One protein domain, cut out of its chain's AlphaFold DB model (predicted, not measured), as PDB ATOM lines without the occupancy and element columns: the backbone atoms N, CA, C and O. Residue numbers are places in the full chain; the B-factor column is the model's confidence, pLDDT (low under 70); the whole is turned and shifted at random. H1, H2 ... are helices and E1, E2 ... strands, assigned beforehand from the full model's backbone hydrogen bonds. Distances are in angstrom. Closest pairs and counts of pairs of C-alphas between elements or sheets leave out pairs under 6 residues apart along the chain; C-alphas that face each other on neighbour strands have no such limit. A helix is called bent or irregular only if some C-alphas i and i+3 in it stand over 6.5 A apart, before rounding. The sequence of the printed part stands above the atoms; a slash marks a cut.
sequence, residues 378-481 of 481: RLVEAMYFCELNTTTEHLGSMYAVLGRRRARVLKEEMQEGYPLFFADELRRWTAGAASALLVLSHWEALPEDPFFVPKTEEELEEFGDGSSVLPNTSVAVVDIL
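What this domain is: This is residues 378 to 481 of the 481 residues of the protein "EFG_C domain-containing protein" of Malus baccata (UniProt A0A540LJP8). A long, bent ribbon of two strands, E1 and E2, links two ends of a drawn-out model: H1 and H2 sit at one end with a long loop, and H4 is near the other, with an arm beyond it that holds H3. Residues 456 to 461 stick out from that arm. The printed part has 104 residues, with four named helices and two named strands in the order E1, H1, H2, E2, H3, H4; the sheet, order E1 - E2, is antiparallel and the class is mixed. It is only just loose, close to extended, with a radius of gyration of the C-alphas of 18.9 A and spans of 58 by 25 by 24 A.

Where its parts are: E1, residues 378 to 389, begins at C-alpha (219.606, 185.760, 177.099) and is 33.9 A long. H1, residues 392 to 404, is 19.9 A long and irregular, with C-alphas 393 and 396 7.5 A apart. H2 is residues 424 to 429. E2, residues 435 to 445, is 27.7 A long and bends by 67 degrees at residue 442. H3 is residues 457 to 463, and H4, residues 473 to 480, ends at C-alpha (223.973, 194.608, 164.863).

How they stand to each other: E1 and E2 are antiparallel at 157 degrees, with N 381 and O 444 2.9 A apart and N 389 and O 435 2.9 A apart, within hydrogen-bond range. The closest C-alphas of H2 and E2 are those of Leu 426 and Ser 435, 7.1 A apart. H1, with residues 397 to 401 alone, only just touches H2, with 3 pairs of C-alphas within 8 A, the closest Ser 397 and Trp 429 at 7.2 A; the tilt is steep, 65 degrees, opposite ways. The closest C-alphas of E1 and H4 are those of Leu 379 and Ser 474, 6.9 A apart. H3 and H4 are apart. Every O i to N i+4 pair is within hydrogen-bond range in H2, H3 and H4, and 7 of 9 in H1.

The domain as a whole: The C-alphas farthest apart, of Gly 417 and Glu 457, are 58.0 A apart. The printed part has no cut. The links H1 to H2 and E2 to H3 are long, with 19 and 11 residues. Mean pLDDT of the printed part is 72.5, and 37 residues are under 70, among them 415 to 427 and 463 to 472.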
ATOM      1  N   ARG A 378     218.154 185.620 177.075       74.38
ATOM      2  CA  ARG A 378     219.606 185.760 177.099       74.38
ATOM      3  C   ARG A 378     220.174 185.287 175.773       74.38
ATOM      4  O   ARG A 378     219.697 184.306 175.199       74.38
ATOM      5  N   LEU A 379     221.202 185.980 175.305       78.94
ATOM      6  CA  LEU A 379     221.948 185.562 174.129       78.94
ATOM      7  C   LEU A 379     222.888 184.414 174.483       78.94
ATOM      8  O   LEU A 379     223.467 184.361 175.569       78.94
ATOM      9  N   VAL A 380     223.025 183.491 173.543       80.31
ATOM     10  CA  VAL A 380     223.892 182.327 173.644       80.31
ATOM     11  C   VAL A 380     224.900 182.383 172.516       80.31
ATOM     12  O   VAL A 380     224.536 182.500 171.341       80.31
ATOM     13  N   GLU A 381     226.166 182.296 172.892       80.38
ATOM     14  CA  GLU A 381     227.306 182.325 171.995       80.38
ATOM     15  C   GLU A 381     227.841 180.912 171.734       80.38
ATOM     16  O   GLU A 381     227.761 180.009 172.572       80.38
ATOM     17  N   ALA A 382     228.342 180.707 170.516       82.25
ATOM     18  CA  ALA A 382     228.950 179.451 170.108       82.25
ATOM     19  C   ALA A 382     230.381 179.371 170.650       82.25
ATOM     20  O   ALA A 382     231.248 180.143 170.238       82.25
ATOM     21  N   MET A 383     230.641 178.398 171.521       82.06
ATOM     22  CA  MET A 383     231.976 178.135 172.045       82.06
ATOM     23  C   MET A 383     232.671 177.071 171.200       82.06
ATOM     24  O   MET A 383     232.180 175.949 171.032       82.06
ATOM     25  N   TYR A 384     233.847 177.421 170.682       83.25
ATOM     26  CA  TYR A 384     234.701 176.513 169.925       83.25
ATOM     27  C   TYR A 384     235.724 175.857 170.850       83.25
ATOM     28  O   TYR A 384     236.429 176.525 171.605       83.25
ATOM     29  N   PHE A 385     235.828 174.536 170.762       83.56
ATOM     30  CA  PHE A 385     236.973 173.798 171.258       83.56
ATOM     31  C   PHE A 385     238.154 174.042 170.321       83.56
ATOM     32  O   PHE A 385     238.032 173.898 169.105       83.56
ATOM     33  N   CYS A 386     239.280 174.452 170.895       81.81
ATOM     34  CA  CYS A 386     240.485 174.769 170.151       81.81
ATOM     35  C   CYS A 386     241.610 173.841 170.608       81.81
ATOM     36  O   CYS A 386     242.066 173.952 171.746       81.81
ATOM     37  N   GLU A 387     242.049 172.939 169.735       81.94
ATOM     38  CA  GLU A 387     243.263 172.153 169.959       81.94
ATOM     39  C   GLU A 387     244.450 172.937 169.415       81.94
ATOM     40  O   GLU A 387     244.523 173.207 168.214       81.94
ATOM     41  N   LEU A 388     245.348 173.339 170.312       79.81
ATOM     42  CA  LEU A 388     246.504 174.165 169.992       79.81
ATOM     43  C   LEU A 388     247.786 173.370 170.166       79.81
ATOM     44  O   LEU A 388     248.071 172.893 171.263       79.81
ATOM     45  N   ASN A 389     248.594 173.327 169.113       78.75
ATOM     46  CA  ASN A 389     249.931 172.758 169.164       78.75
ATOM     47  C   ASN A 389     250.940 173.886 168.961       78.75
ATOM     48  O   ASN A 389     250.867 174.622 167.980       78.75
ATOM     49  N   THR A 390     251.887 174.035 169.884       77.25
ATOM     50  CA  THR A 390     252.955 175.038 169.799       77.25
ATOM     51  C   THR A 390     254.247 174.496 170.393       77.25
ATOM     52  O   THR A 390     254.235 173.608 171.244       77.25
ATOM     53  N   THR A 391     255.375 175.062 169.975       78.31
ATOM     54  CA  THR A 391     256.658 174.861 170.651       78.31
ATOM     55  C   THR A 391     256.705 175.631 171.974       78.31
ATOM     56  O   THR A 391     256.003 176.633 172.160       78.31
ATOM     57  N   THR A 392     257.565 175.184 172.893       80.12
ATOM     58  CA  THR A 392     257.748 175.788 174.226       80.12
ATOM     59  C   THR A 392     258.224 177.242 174.164       80.12
ATOM     60  O   THR A 392     257.888 178.036 175.039       80.12
ATOM     61  N   GLU A 393     258.942 177.621 173.105       81.25
ATOM     62  CA  GLU A 393     259.448 178.981 172.885       81.25
ATOM     63  C   GLU A 393     258.328 180.008 172.638       81.25
ATOM     64  O   GLU A 393     258.456 181.172 173.016       81.25
ATOM     65  N   HIS A 394     257.205 179.585 172.043       79.75
ATOM     66  CA  HIS A 394     256.092 180.468 171.668       79.75
ATOM     67  C   HIS A 394     254.847 180.318 172.551       79.75
ATOM     68  O   HIS A 394     253.828 180.971 172.303       79.75
ATOM     69  N   LEU A 395     254.936 179.520 173.619       80.75
ATOM     70  CA  LEU A 395     253.836 179.263 174.546       80.75
ATOM     71  C   LEU A 395     253.306 180.559 175.195       80.75
ATOM     72  O   LEU A 395     252.098 180.776 175.266       80.75
ATOM     73  N   GLY A 396     254.198 181.471 175.595       82.75
ATOM     74  CA  GLY A 396     253.808 182.758 176.188       82.75
ATOM     75  C   GLY A 396     253.013 183.650 175.225       82.75
ATOM     76  O   GLY A 396     251.997 184.232 175.606       82.75
ATOM     77  N   SER A 397     253.429 183.708 173.957       81.38
ATOM     78  CA  SER A 397     252.716 184.456 172.912       81.38
ATOM     79  C   SER A 397     251.342 183.858 172.624       81.38
ATOM     80  O   SER A 397     250.378 184.602 172.444       81.38
ATOM     81  N   MET A 398     251.230 182.526 172.626       81.38
ATOM     82  CA  MET A 398     249.952 181.833 172.477       81.38
ATOM     83  C   MET A 398     248.983 182.225 173.602       81.38
ATOM     84  O   MET A 398     247.867 182.663 173.318       81.38
ATOM     85  N   TYR A 399     249.415 182.159 174.865       84.88
ATOM     86  CA  TYR A 399     248.573 182.553 175.999       84.88
ATOM     87  C   TYR A 399     248.157 184.026 175.955       84.88
ATOM     88  O   TYR A 399     247.019 184.349 176.292       84.88
ATOM     89  N   ALA A 400     249.024 184.921 175.473       83.44
ATOM     90  CA  ALA A 400     248.668 186.326 175.291       83.44
ATOM     91  C   ALA A 400     247.523 186.514 174.276       83.44
ATOM     92  O   ALA A 400     246.639 187.347 174.487       83.44
ATOM     93  N   VAL A 401     247.508 185.734 173.188       82.19
ATOM     94  CA  VAL A 401     246.413 185.755 172.202       82.19
ATOM     95  C   VAL A 401     245.130 185.174 172.800       82.19
ATOM     96  O   VAL A 401     244.060 185.762 172.632       82.19
ATOM     97  N   LEU A 402     245.229 184.073 173.547       84.31
ATOM     98  CA  LEU A 402     244.083 183.439 174.208       84.31
ATOM     99  C   LEU A 402     243.437 184.343 175.262       84.31
ATOM    100  O   LEU A 402     242.212 184.465 175.292       84.31
ATOM    101  N   GLY A 403     244.246 185.045 176.060       80.56
ATOM    102  CA  GLY A 403     243.763 185.985 177.071       80.56
ATOM    103  C   GLY A 403     242.981 187.157 176.472       80.56
ATOM    104  O   GLY A 403     241.967 187.569 177.027       80.56
ATOM    105  N   ARG A 404     243.381 187.647 175.290       81.56
ATOM    106  CA  ARG A 404     242.633 188.695 174.568       81.56
ATOM    107  C   ARG A 404     241.293 188.203 174.019       81.56
ATOM    108  O   ARG A 404     240.381 189.004 173.857       81.56
ATOM    109  N   ARG A 405     241.173 186.903 173.731       77.81
ATOM    110  CA  ARG A 405     239.981 186.278 173.132       77.81
ATOM    111  C   ARG A 405     239.061 185.595 174.147       77.81
ATOM    112  O   ARG A 405     238.219 184.803 173.743       77.81
ATOM    113  N   ARG A 406     239.212 185.888 175.446       81.44
ATOM    114  CA  ARG A 406     238.398 185.306 176.535       81.44
ATOM    115  C   ARG A 406     238.409 183.763 176.542       81.44
ATOM    116  O   ARG A 406     237.451 183.137 176.983       81.44
ATOM    117  N   ALA A 407     239.482 183.137 176.056       82.12
ATOM    118  CA  ALA A 407     239.569 181.680 175.998       82.12
ATOM    119  C   ALA A 407     239.900 181.087 177.379       82.12
ATOM    120  O   ALA A 407     240.796 181.570 178.074       82.12
ATOM    121  N   ARG A 408     239.208 180.006 177.759       82.81
ATOM    122  CA  ARG A 408     239.475 179.245 178.989       82.81
ATOM    123  C   ARG A 408     240.295 177.999 178.670       82.81
ATOM    124  O   ARG A 408     239.860 177.148 177.900       82.81
ATOM    125  N   VAL A 409     241.461 177.875 179.296       85.56
ATOM    126  CA  VAL A 409     242.334 176.703 179.148       85.56
ATOM    127  C   VAL A 409     241.743 175.545 179.952       85.56
ATOM    128  O   VAL A 409     241.533 175.678 181.156       85.56
ATOM    129  N   LEU A 410     241.438 174.430 179.285       85.06
ATOM    130  CA  LEU A 410     240.851 173.246 179.926       85.06
ATOM    131  C   LEU A 410     241.917 172.251 180.391       85.06
ATOM    132  O   LEU A 410     241.836 171.730 181.500       85.06
ATOM    133  N   LYS A 411     242.896 171.966 179.530       83.25
ATOM    134  CA  LYS A 411     243.920 170.945 179.745       83.25
ATOM    135  C   LYS A 411     245.193 171.333 178.998       83.25
ATOM    136  O   LYS A 411     245.109 171.808 177.869       83.25
ATOM    137  N   GLU A 412     246.342 171.103 179.623       82.56
ATOM    138  CA  GLU A 412     247.667 171.305 179.035       82.56
ATOM    139  C   GLU A 412     248.424 169.975 179.092       82.56
ATOM    140  O   GLU A 412     248.594 169.396 180.166       82.56
ATOM    141  N   GLU A 413     248.830 169.459 177.931       80.44
ATOM    142  CA  GLU A 413     249.622 168.233 177.819       80.44
ATOM    143  C   GLU A 413     250.827 168.471 176.918       80.44
ATOM    144  O   GLU A 413     250.710 169.043 175.836       80.44
ATOM    145  N   MET A 414     251.996 168.000 177.355       75.06
ATOM    146  CA  MET A 414     253.200 167.996 176.532       75.06
ATOM    147  C   MET A 414     253.209 166.711 175.701       75.06
ATOM    148  O   MET A 414     253.302 165.617 176.257       75.06
ATOM    149  N   GLN A 415     253.096 166.837 174.379       69.00
ATOM    150  CA  GLN A 415     253.206 165.708 173.451       69.00
ATOM    151  C   GLN A 415     254.573 165.703 172.755       69.00
ATOM    152  O   GLN A 415     255.033 166.728 172.247       69.00
ATOM    153  N   GLU A 416     255.222 164.537 172.705       59.25
ATOM    154  CA  GLU A 416     256.457 164.327 171.945       59.25
ATOM    155  C   GLU A 416     256.130 164.043 170.467       59.25
ATOM    156  O   GLU A 416     255.932 162.900 170.059       59.25
ATOM    157  N   GLY A 417     256.102 165.100 169.649       48.94
ATOM    158  CA  GLY A 417     256.226 165.005 168.191       48.94
ATOM    159  C   GLY A 417     254.990 165.347 167.343       48.94
ATOM    160  O   GLY A 417     253.855 165.063 167.701       48.94
ATOM    161  N   TYR A 418     255.311 165.875 166.151       53.00
ATOM    162  CA  TYR A 418     254.509 166.260 164.970       53.00
ATOM    163  C   TYR A 418     253.832 167.650 164.966       53.00
ATOM    164  O   TYR A 418     252.818 167.862 165.629       53.00
ATOM    165  N   PRO A 419     254.313 168.593 164.123       50.84
ATOM    166  CA  PRO A 419     253.601 169.828 163.835       50.84
ATOM    167  C   PRO A 419     252.572 169.582 162.722       50.84
ATOM    168  O   PRO A 419     252.923 169.355 161.564       50.84
ATOM    169  N   LEU A 420     251.288 169.633 163.065       51.75
ATOM    170  CA  LEU A 420     250.211 169.823 162.088       51.75
ATOM    171  C   LEU A 420     249.852 171.305 162.002       51.75
ATOM    172  O   LEU A 420     250.282 172.090 162.835       51.75
ATOM    173  N   PHE A 421     249.121 171.700 160.963       43.09
ATOM    174  CA  PHE A 421     248.933 173.086 160.530       43.09
ATOM    175  C   PHE A 421     247.498 173.593 160.770       43.09
ATOM    176  O   PHE A 421     246.575 172.808 160.603       43.09
ATOM    177  N   PHE A 422     247.348 174.908 161.038       48.25
ATOM    178  CA  PHE A 422     246.313 175.879 160.573       48.25
ATOM    179  C   PHE A 422     245.870 176.928 161.623       48.25
ATOM    180  O   PHE A 422     246.172 176.775 162.791       48.25
ATOM    181  N   ALA A 423     245.232 178.014 161.151       52.03
ATOM    182  CA  ALA A 423     244.907 179.331 161.752       52.03
ATOM    183  C   ALA A 423     245.902 180.474 161.443       52.03
ATOM    184  O   ALA A 423     247.022 180.528 161.944       52.03
ATOM    185  N   ASP A 424     245.466 181.428 160.614       61.28
ATOM    186  CA  ASP A 424     246.327 182.455 160.008       61.28
ATOM    187  C   ASP A 424     246.782 183.557 160.969       61.28
ATOM    188  O   ASP A 424     247.856 184.131 160.787       61.28
ATOM    189  N   GLU A 425     246.017 183.845 162.020       67.00
ATOM    190  CA  GLU A 425     246.384 184.888 162.980       67.00
ATOM    191  C   GLU A 425     247.407 184.397 164.005       67.00
ATOM    192  O   GLU A 425     248.427 185.054 164.209       67.00
ATOM    193  N   LEU A 426     247.207 183.200 164.570       65.19
ATOM    194  CA  LEU A 426     248.210 182.539 165.411       65.19
ATOM    195  C   LEU A 426     249.518 182.349 164.637       65.19
ATOM    196  O   LEU A 426     250.575 182.674 165.171       65.19
ATOM    197  N   ARG A 427     249.451 181.968 163.351       68.31
ATOM    198  CA  ARG A 427     250.630 181.897 162.470       68.31
ATOM    199  C   ARG A 427     251.398 183.212 162.375       68.31
ATOM    200  O   ARG A 427     252.623 183.175 162.370       68.31
ATOM    201  N   ARG A 428     250.730 184.369 162.298       74.06
ATOM    202  CA  ARG A 428     251.431 185.666 162.210       74.06
ATOM    203  C   ARG A 428     252.244 185.963 163.468       74.06
ATOM    204  O   ARG A 428     253.365 186.443 163.355       74.06
ATOM    205  N   TRP A 429     251.696 185.666 164.646       67.38
ATOM    206  CA  TRP A 429     252.341 185.971 165.930       67.38
ATOM    207  C   TRP A 429     253.376 184.927 166.362       67.38
ATOM    208  O   TRP A 429     254.305 185.264 167.091       67.38
ATOM    209  N   THR A 430     253.243 183.681 165.905       63.41
ATOM    210  CA  THR A 430     254.188 182.589 166.200       63.41
ATOM    211  C   THR A 430     255.100 182.252 165.018       63.41
ATOM    212  O   THR A 430     255.736 181.206 165.022       63.41
ATOM    213  N   ALA A 431     255.152 183.100 163.982       66.44
ATOM    214  CA  ALA A 431     255.887 182.849 162.735       66.44
ATOM    215  C   ALA A 431     255.579 181.475 162.088       66.44
ATOM    216  O   ALA A 431     256.408 180.896 161.390       66.44
ATOM    217  N   GLY A 432     254.373 180.951 162.318       68.00
ATOM    218  CA  GLY A 432     253.927 179.645 161.836       68.00
ATOM    219  C   GLY A 432     254.251 178.460 162.746       68.00
ATOM    220  O   GLY A 432     253.940 177.334 162.370       68.00
ATOM    221  N   ALA A 433     254.833 178.690 163.926       66.19
ATOM    222  CA  ALA A 433     255.211 177.638 164.869       66.19
ATOM    223  C   ALA A 433     254.042 177.086 165.702       66.19
ATOM    224  O   ALA A 433     254.191 176.038 166.330       66.19
ATOM    225  N   ALA A 434     252.898 177.776 165.713       67.44
ATOM    226  CA  ALA A 434     251.681 177.300 166.357       67.44
ATOM    227  C   ALA A 434     250.593 176.959 165.336       67.44
ATOM    228  O   ALA A 434     250.403 177.666 164.338       67.44
ATOM    229  N   SER A 435     249.845 175.903 165.628       72.00
ATOM    230  CA  SER A 435     248.655 175.497 164.895       72.00
ATOM    231  C   SER A 435     247.458 175.330 165.811       72.00
ATOM    232  O   SER A 435     247.599 175.086 167.004       72.00
ATOM    233  N   ALA A 436     246.281 175.510 165.223       74.38
ATOM    234  CA  ALA A 436     244.998 175.490 165.883       74.38
ATOM    235  C   ALA A 436     243.972 174.750 165.028       74.38
ATOM    236  O   ALA A 436     243.762 175.088 163.858       74.38
ATOM    237  N   LEU A 437     243.292 173.787 165.640       77.75
ATOM    238  CA  LEU A 437     242.078 173.185 165.107       77.75
ATOM    239  C   LEU A 437     240.885 173.688 165.917       77.75
ATOM    240  O   LEU A 437     240.847 173.516 167.131       77.75
ATOM    241  N   LEU A 438     239.913 174.296 165.238       78.75
ATOM    242  CA  LEU A 438     238.681 174.795 165.845       78.75
ATOM    243  C   LEU A 438     237.527 173.842 165.529       78.75
ATOM    244  O   LEU A 438     237.226 173.597 164.362       78.75
ATOM    245  N   VAL A 439     236.866 173.341 166.568       80.75
ATOM    246  CA  VAL A 439     235.686 172.474 166.479       80.75
ATOM    247  C   VAL A 439     234.586 173.070 167.347       80.75
ATOM    248  O   VAL A 439     234.835 173.451 168.484       80.75
ATOM    249  N   LEU A 440     233.358 173.174 166.839       80.19
ATOM    250  CA  LEU A 440     232.232 173.647 167.649       80.19
ATOM    251  C   LEU A 440     232.011 172.696 168.840       80.19
ATOM    252  O   LEU A 440     231.884 171.491 168.648       80.19
ATOM    253  N   SER A 441     231.975 173.230 170.064       78.88
ATOM    254  CA  SER A 441     231.834 172.429 171.286       78.88
ATOM    255  C   SER A 441     230.412 172.448 171.832       78.88
ATOM    256  O   SER A 441     229.782 171.402 171.993       78.88
ATOM    257  N   HIS A 442     229.928 173.636 172.186       82.06
ATOM    258  CA  HIS A 442     228.623 173.843 172.801       82.06
ATOM    259  C   HIS A 442     228.237 175.322 172.745       82.06
ATOM    260  O   HIS A 442     229.029 176.180 172.360       82.06
ATOM    261  N   TRP A 443     227.003 175.597 173.145       80.62
ATOM    262  CA  TRP A 443     226.443 176.933 173.249       80.62
ATOM    263  C   TRP A 443     226.469 177.374 174.717       80.62
ATOM    264  O   TRP A 443     225.931 176.670 175.575       80.62
ATOM    265  N   GLU A 444     227.107 178.506 175.010       79.94
ATOM    266  CA  GLU A 444     227.224 179.067 176.363       79.94
ATOM    267  C   GLU A 444     226.463 180.394 176.444       79.94
ATOM    268  O   GLU A 444     226.478 181.195 175.512       79.94
ATOM    269  N   ALA A 445     225.708 180.599 177.525       79.19
ATOM    270  CA  ALA A 445     224.920 181.814 177.691       79.19
ATOM    271  C   ALA A 445     225.827 182.970 178.118       79.19
ATOM    272  O   ALA A 445     226.598 182.824 179.067       79.19
ATOM    273  N   LEU A 446     225.673 184.124 177.468       80.25
ATOM    274  CA  LEU A 446     226.384 185.334 177.855       80.25
ATOM    275  C   LEU A 446     225.983 185.740 179.288       80.25
ATOM    276  O   LEU A 446     224.787 185.753 179.616       80.25
ATOM    277  N   PRO A 447     226.958 186.087 180.152       74.62
ATOM    278  CA  PRO A 447     226.665 186.525 181.515       74.62
ATOM    279  C   PRO A 447     225.944 187.885 181.533       74.62
ATOM    280  O   PRO A 447     225.110 188.133 182.405       74.62
ATOM    281  N   GLU A 448     226.222 188.735 180.541       74.94
ATOM    282  CA  GLU A 448     225.666 190.082 180.385       74.94
ATOM    283  C   GLU A 448     224.226 190.051 179.833       74.94
ATOM    284  O   GLU A 448     223.939 189.376 178.843       74.94
ATOM    285  N   ASP A 449     223.311 190.815 180.444       74.19
ATOM    286  CA  ASP A 449     221.913 190.929 179.997       74.19
ATOM    287  C   ASP A 449     221.804 191.922 178.812       74.19
ATOM    288  O   ASP A 449     222.219 193.077 178.958       74.19
ATOM    289  N   PRO A 450     221.278 191.510 177.636       71.44
ATOM    290  CA  PRO A 450     221.092 192.392 176.477       71.44
ATOM    291  C   PRO A 450     220.039 193.490 176.691       71.44
ATOM    292  O   PRO A 450     220.006 194.452 175.932       71.44
ATOM    293  N   PHE A 451     219.179 193.371 177.707       70.00
ATOM    294  CA  PHE A 451     218.168 194.380 178.047       70.00
ATOM    295  C   PHE A 451     218.464 195.063 179.387       70.00
ATOM    296  O   PHE A 451     217.545 195.565 180.046       70.00
ATOM    297  N   PHE A 452     219.731 195.055 179.818       68.38
ATOM    298  CA  PHE A 452     220.135 195.689 181.065       68.38
ATOM    299  C   PHE A 452     219.883 197.199 181.010       68.38
ATOM    300  O   PHE A 452     220.421 197.912 180.168       68.38
ATOM    301  N   VAL A 453     219.065 197.676 181.943       67.56
ATOM    302  CA  VAL A 453     218.864 199.097 182.223       67.56
ATOM    303  C   VAL A 453     219.051 199.236 183.729       67.56
ATOM    304  O   VAL A 453     218.347 198.510 184.443       67.56
ATOM    305  N   PRO A 454     219.955 200.111 184.211       71.06
ATOM    306  CA  PRO A 454     220.169 200.294 185.640       71.06
ATOM    307  C   PRO A 454     218.854 200.738 186.282       71.06
ATOM    308  O   PRO A 454     218.227 201.707 185.842       71.06
ATOM    309  N   LYS A 455     218.380 199.973 187.266       67.88
ATOM    310  CA  LYS A 455     217.113 200.252 187.968       67.88
ATOM    311  C   LYS A 455     217.299 200.382 189.466       67.88
ATOM    312  O   LYS A 455     216.465 201.020 190.107       67.88
ATOM    313  N   THR A 456     218.316 199.735 190.027       74.94
ATOM    314  CA  THR A 456     218.597 199.814 191.460       74.94
ATOM    315  C   THR A 456     219.431 201.053 191.767       74.94
ATOM    316  O   THR A 456     220.136 201.570 190.906       74.94
ATOM    317  N   GLU A 457     219.321 201.553 192.997       70.06
ATOM    318  CA  GLU A 457     220.064 202.734 193.451       70.06
ATOM    319  C   GLU A 457     221.582 202.486 193.408       70.06
ATOM    320  O   GLU A 457     222.315 203.336 192.926       70.06
ATOM    321  N   GLU A 458     222.032 201.275 193.752       73.00
ATOM    322  CA  GLU A 458     223.435 200.841 193.637       73.00
ATOM    323  C   GLU A 458     223.928 200.820 192.174       73.00
ATOM    324  O   GLU A 458     225.019 201.299 191.872       73.00
ATOM    325  N   GLU A 459     223.108 200.321 191.237       69.19
ATOM    326  CA  GLU A 459     223.429 200.333 189.801       69.19
ATOM    327  C   GLU A 459     223.432 201.759 189.228       69.19
ATOM    328  O   GLU A 459     224.238 202.074 188.357       69.19
ATOM    329  N   LEU A 460     222.537 202.630 189.703       70.75
ATOM    330  CA  LEU A 460     222.483 204.046 189.323       70.75
ATOM    331  C   LEU A 460     223.682 204.828 189.882       70.75
ATOM    332  O   LEU A 460     224.174 205.739 189.220       70.75
ATOM    333  N   GLU A 461     224.182 204.464 191.064       73.62
ATOM    334  CA  GLU A 461     225.406 205.025 191.644       73.62
ATOM    335  C   GLU A 461     226.664 204.599 190.870       73.62
ATOM    336  O   GLU A 461     227.558 205.420 190.657       73.62
ATOM    337  N   GLU A 462     226.733 203.343 190.416       71.06
ATOM    338  CA  GLU A 462     227.881 202.810 189.669       71.06
ATOM    339  C   GLU A 462     227.893 203.259 188.197       71.06
ATOM    340  O   GLU A 462     228.942 203.621 187.656       71.06
ATOM    341  N   PHE A 463     226.729 203.268 187.542       65.50
ATOM    342  CA  PHE A 463     226.611 203.488 186.099       65.50
ATOM    343  C   PHE A 463     225.995 204.840 185.697       65.50
ATOM    344  O   PHE A 463     226.012 205.183 184.507       65.50
ATOM    345  N   GLY A 464     225.495 205.633 186.651       69.19
ATOM    346  CA  GLY A 464     224.813 206.911 186.414       69.19
ATOM    347  C   GLY A 464     223.419 206.749 185.792       69.19
ATOM    348  O   GLY A 464     222.836 205.669 185.811       69.19
ATOM    349  N   ASP A 465     222.905 207.805 185.148       60.03
ATOM    350  CA  ASP A 465     221.580 207.846 184.484       60.03
ATOM    351  C   ASP A 465     221.476 206.959 183.212       60.03
ATOM    352  O   ASP A 465     220.659 207.201 182.321       60.03
ATOM    353  N   GLY A 466     222.335 205.944 183.066       58.69
ATOM    354  CA  GLY A 466     222.370 205.028 181.921       58.69
ATOM    355  C   GLY A 466     223.078 205.571 180.673       58.69
ATOM    356  O   GLY A 466     223.366 204.800 179.764       58.69
ATOM    357  N   SER A 467     223.427 206.864 180.617       57.72
ATOM    358  CA  SER A 467     224.155 207.465 179.482       57.72
ATOM    359  C   SER A 467     225.662 207.174 179.469       57.72
ATOM    360  O   SER A 467     226.309 207.343 178.440       57.72
ATOM    361  N   SER A 468     226.229 206.776 180.613       52.25
ATOM    362  CA  SER A 468     227.648 206.423 180.801       52.25
ATOM    363  C   SER A 468     227.922 204.919 180.767       52.25
ATOM    364  O   SER A 468     229.081 204.513 180.857       52.25
ATOM    365  N   VAL A 469     226.884 204.090 180.616       57.28
ATOM    366  CA  VAL A 469     227.039 202.645 180.441       57.28
ATOM    367  C   VAL A 469     227.685 202.416 179.077       57.28
ATOM    368  O   VAL A 469     227.071 202.662 178.039       57.28
ATOM    369  N   LEU A 470     228.946 201.974 179.066       58.56
ATOM    370  CA  LEU A 470     229.561 201.445 177.848       58.56
ATOM    371  C   LEU A 470     228.654 200.330 177.311       58.56
ATOM    372  O   LEU A 470     228.207 199.507 178.109       58.56
ATOM    373  N   PRO A 471     228.362 200.285 175.999       60.62
ATOM    374  CA  PRO A 471     227.481 199.264 175.456       60.62
ATOM    375  C   PRO A 471     228.040 197.884 175.808       60.62
ATOM    376  O   PRO A 471     229.155 197.534 175.408       60.62
ATOM    377  N   ASN A 472     227.266 197.127 176.590       68.75
ATOM    378  CA  ASN A 472     227.575 195.743 176.925       68.75
ATOM    379  C   ASN A 472     227.776 194.953 175.630       68.75
ATOM    380  O   ASN A 472     227.172 195.256 174.598       68.75
ATOM    381  N   THR A 473     228.597 193.908 175.676       71.69
ATOM    382  CA  THR A 473     228.858 193.095 174.481       71.69
ATOM    383  C   THR A 473     227.582 192.453 173.944       71.69
ATOM    384  O   THR A 473     227.397 192.379 172.733       71.69
ATOM    385  N   SER A 474     226.659 192.088 174.835       68.44
ATOM    386  CA  SER A 474     225.329 191.589 174.480       68.44
ATOM    387  C   SER A 474     224.458 192.642 173.779       68.44
ATOM    388  O   SER A 474     223.803 192.312 172.796       68.44
ATOM    389  N   VAL A 475     224.486 193.904 174.222       73.12
ATOM    390  CA  VAL A 475     223.741 195.020 173.600       73.12
ATOM    391  C   VAL A 475     224.311 195.342 172.221       73.12
ATOM    392  O   VAL A 475     223.564 195.431 171.254       73.12
ATOM    393  N   ALA A 476     225.640 195.417 172.104       73.12
ATOM    394  CA  ALA A 476     226.309 195.657 170.829       73.12
ATOM    395  C   ALA A 476     225.976 194.580 169.783       73.12
ATOM    396  O   ALA A 476     225.858 194.884 168.602       73.12
ATOM    397  N   VAL A 477     225.804 193.324 170.209       74.50
ATOM    398  CA  VAL A 477     225.376 192.230 169.327       74.50
ATOM    399  C   VAL A 477     223.914 192.388 168.906       74.50
ATOM    400  O   VAL A 477     223.619 192.205 167.728       74.50
ATOM    401  N   VAL A 478     223.009 192.749 169.823       75.62
ATOM    402  CA  VAL A 478     221.592 192.993 169.487       75.62
ATOM    403  C   VAL A 478     221.433 194.166 168.524       75.62
ATOM    404  O   VAL A 478     220.618 194.075 167.620       75.62
ATOM    405  N   ASP A 479     222.219 195.232 168.669       67.44
ATOM    406  CA  ASP A 479     222.146 196.395 167.774       67.44
ATOM    407  C   ASP A 479     222.632 196.091 166.341       67.44
ATOM    408  O   ASP A 479     222.276 196.803 165.397       67.44
ATOM    409  N   ILE A 480     223.462 195.054 166.170       66.81
ATOM    410  CA  ILE A 480     223.973 194.608 164.863       66.81
ATOM    411  C   ILE A 480     222.993 193.649 164.164       66.81
ATOM    412  O   ILE A 480     222.942 193.640 162.931       66.81
ATOM    413  N   LEU A 481     222.262 192.836 164.934       57.75
ATOM    414  CA  LEU A 481     221.273 191.862 164.447       57.75
ATOM    415  C   LEU A 481     219.968 192.549 164.009       57.75
ATOM    416  O   LEU A 481     219.398 192.105 162.983       57.75
TER     417      LEU A 481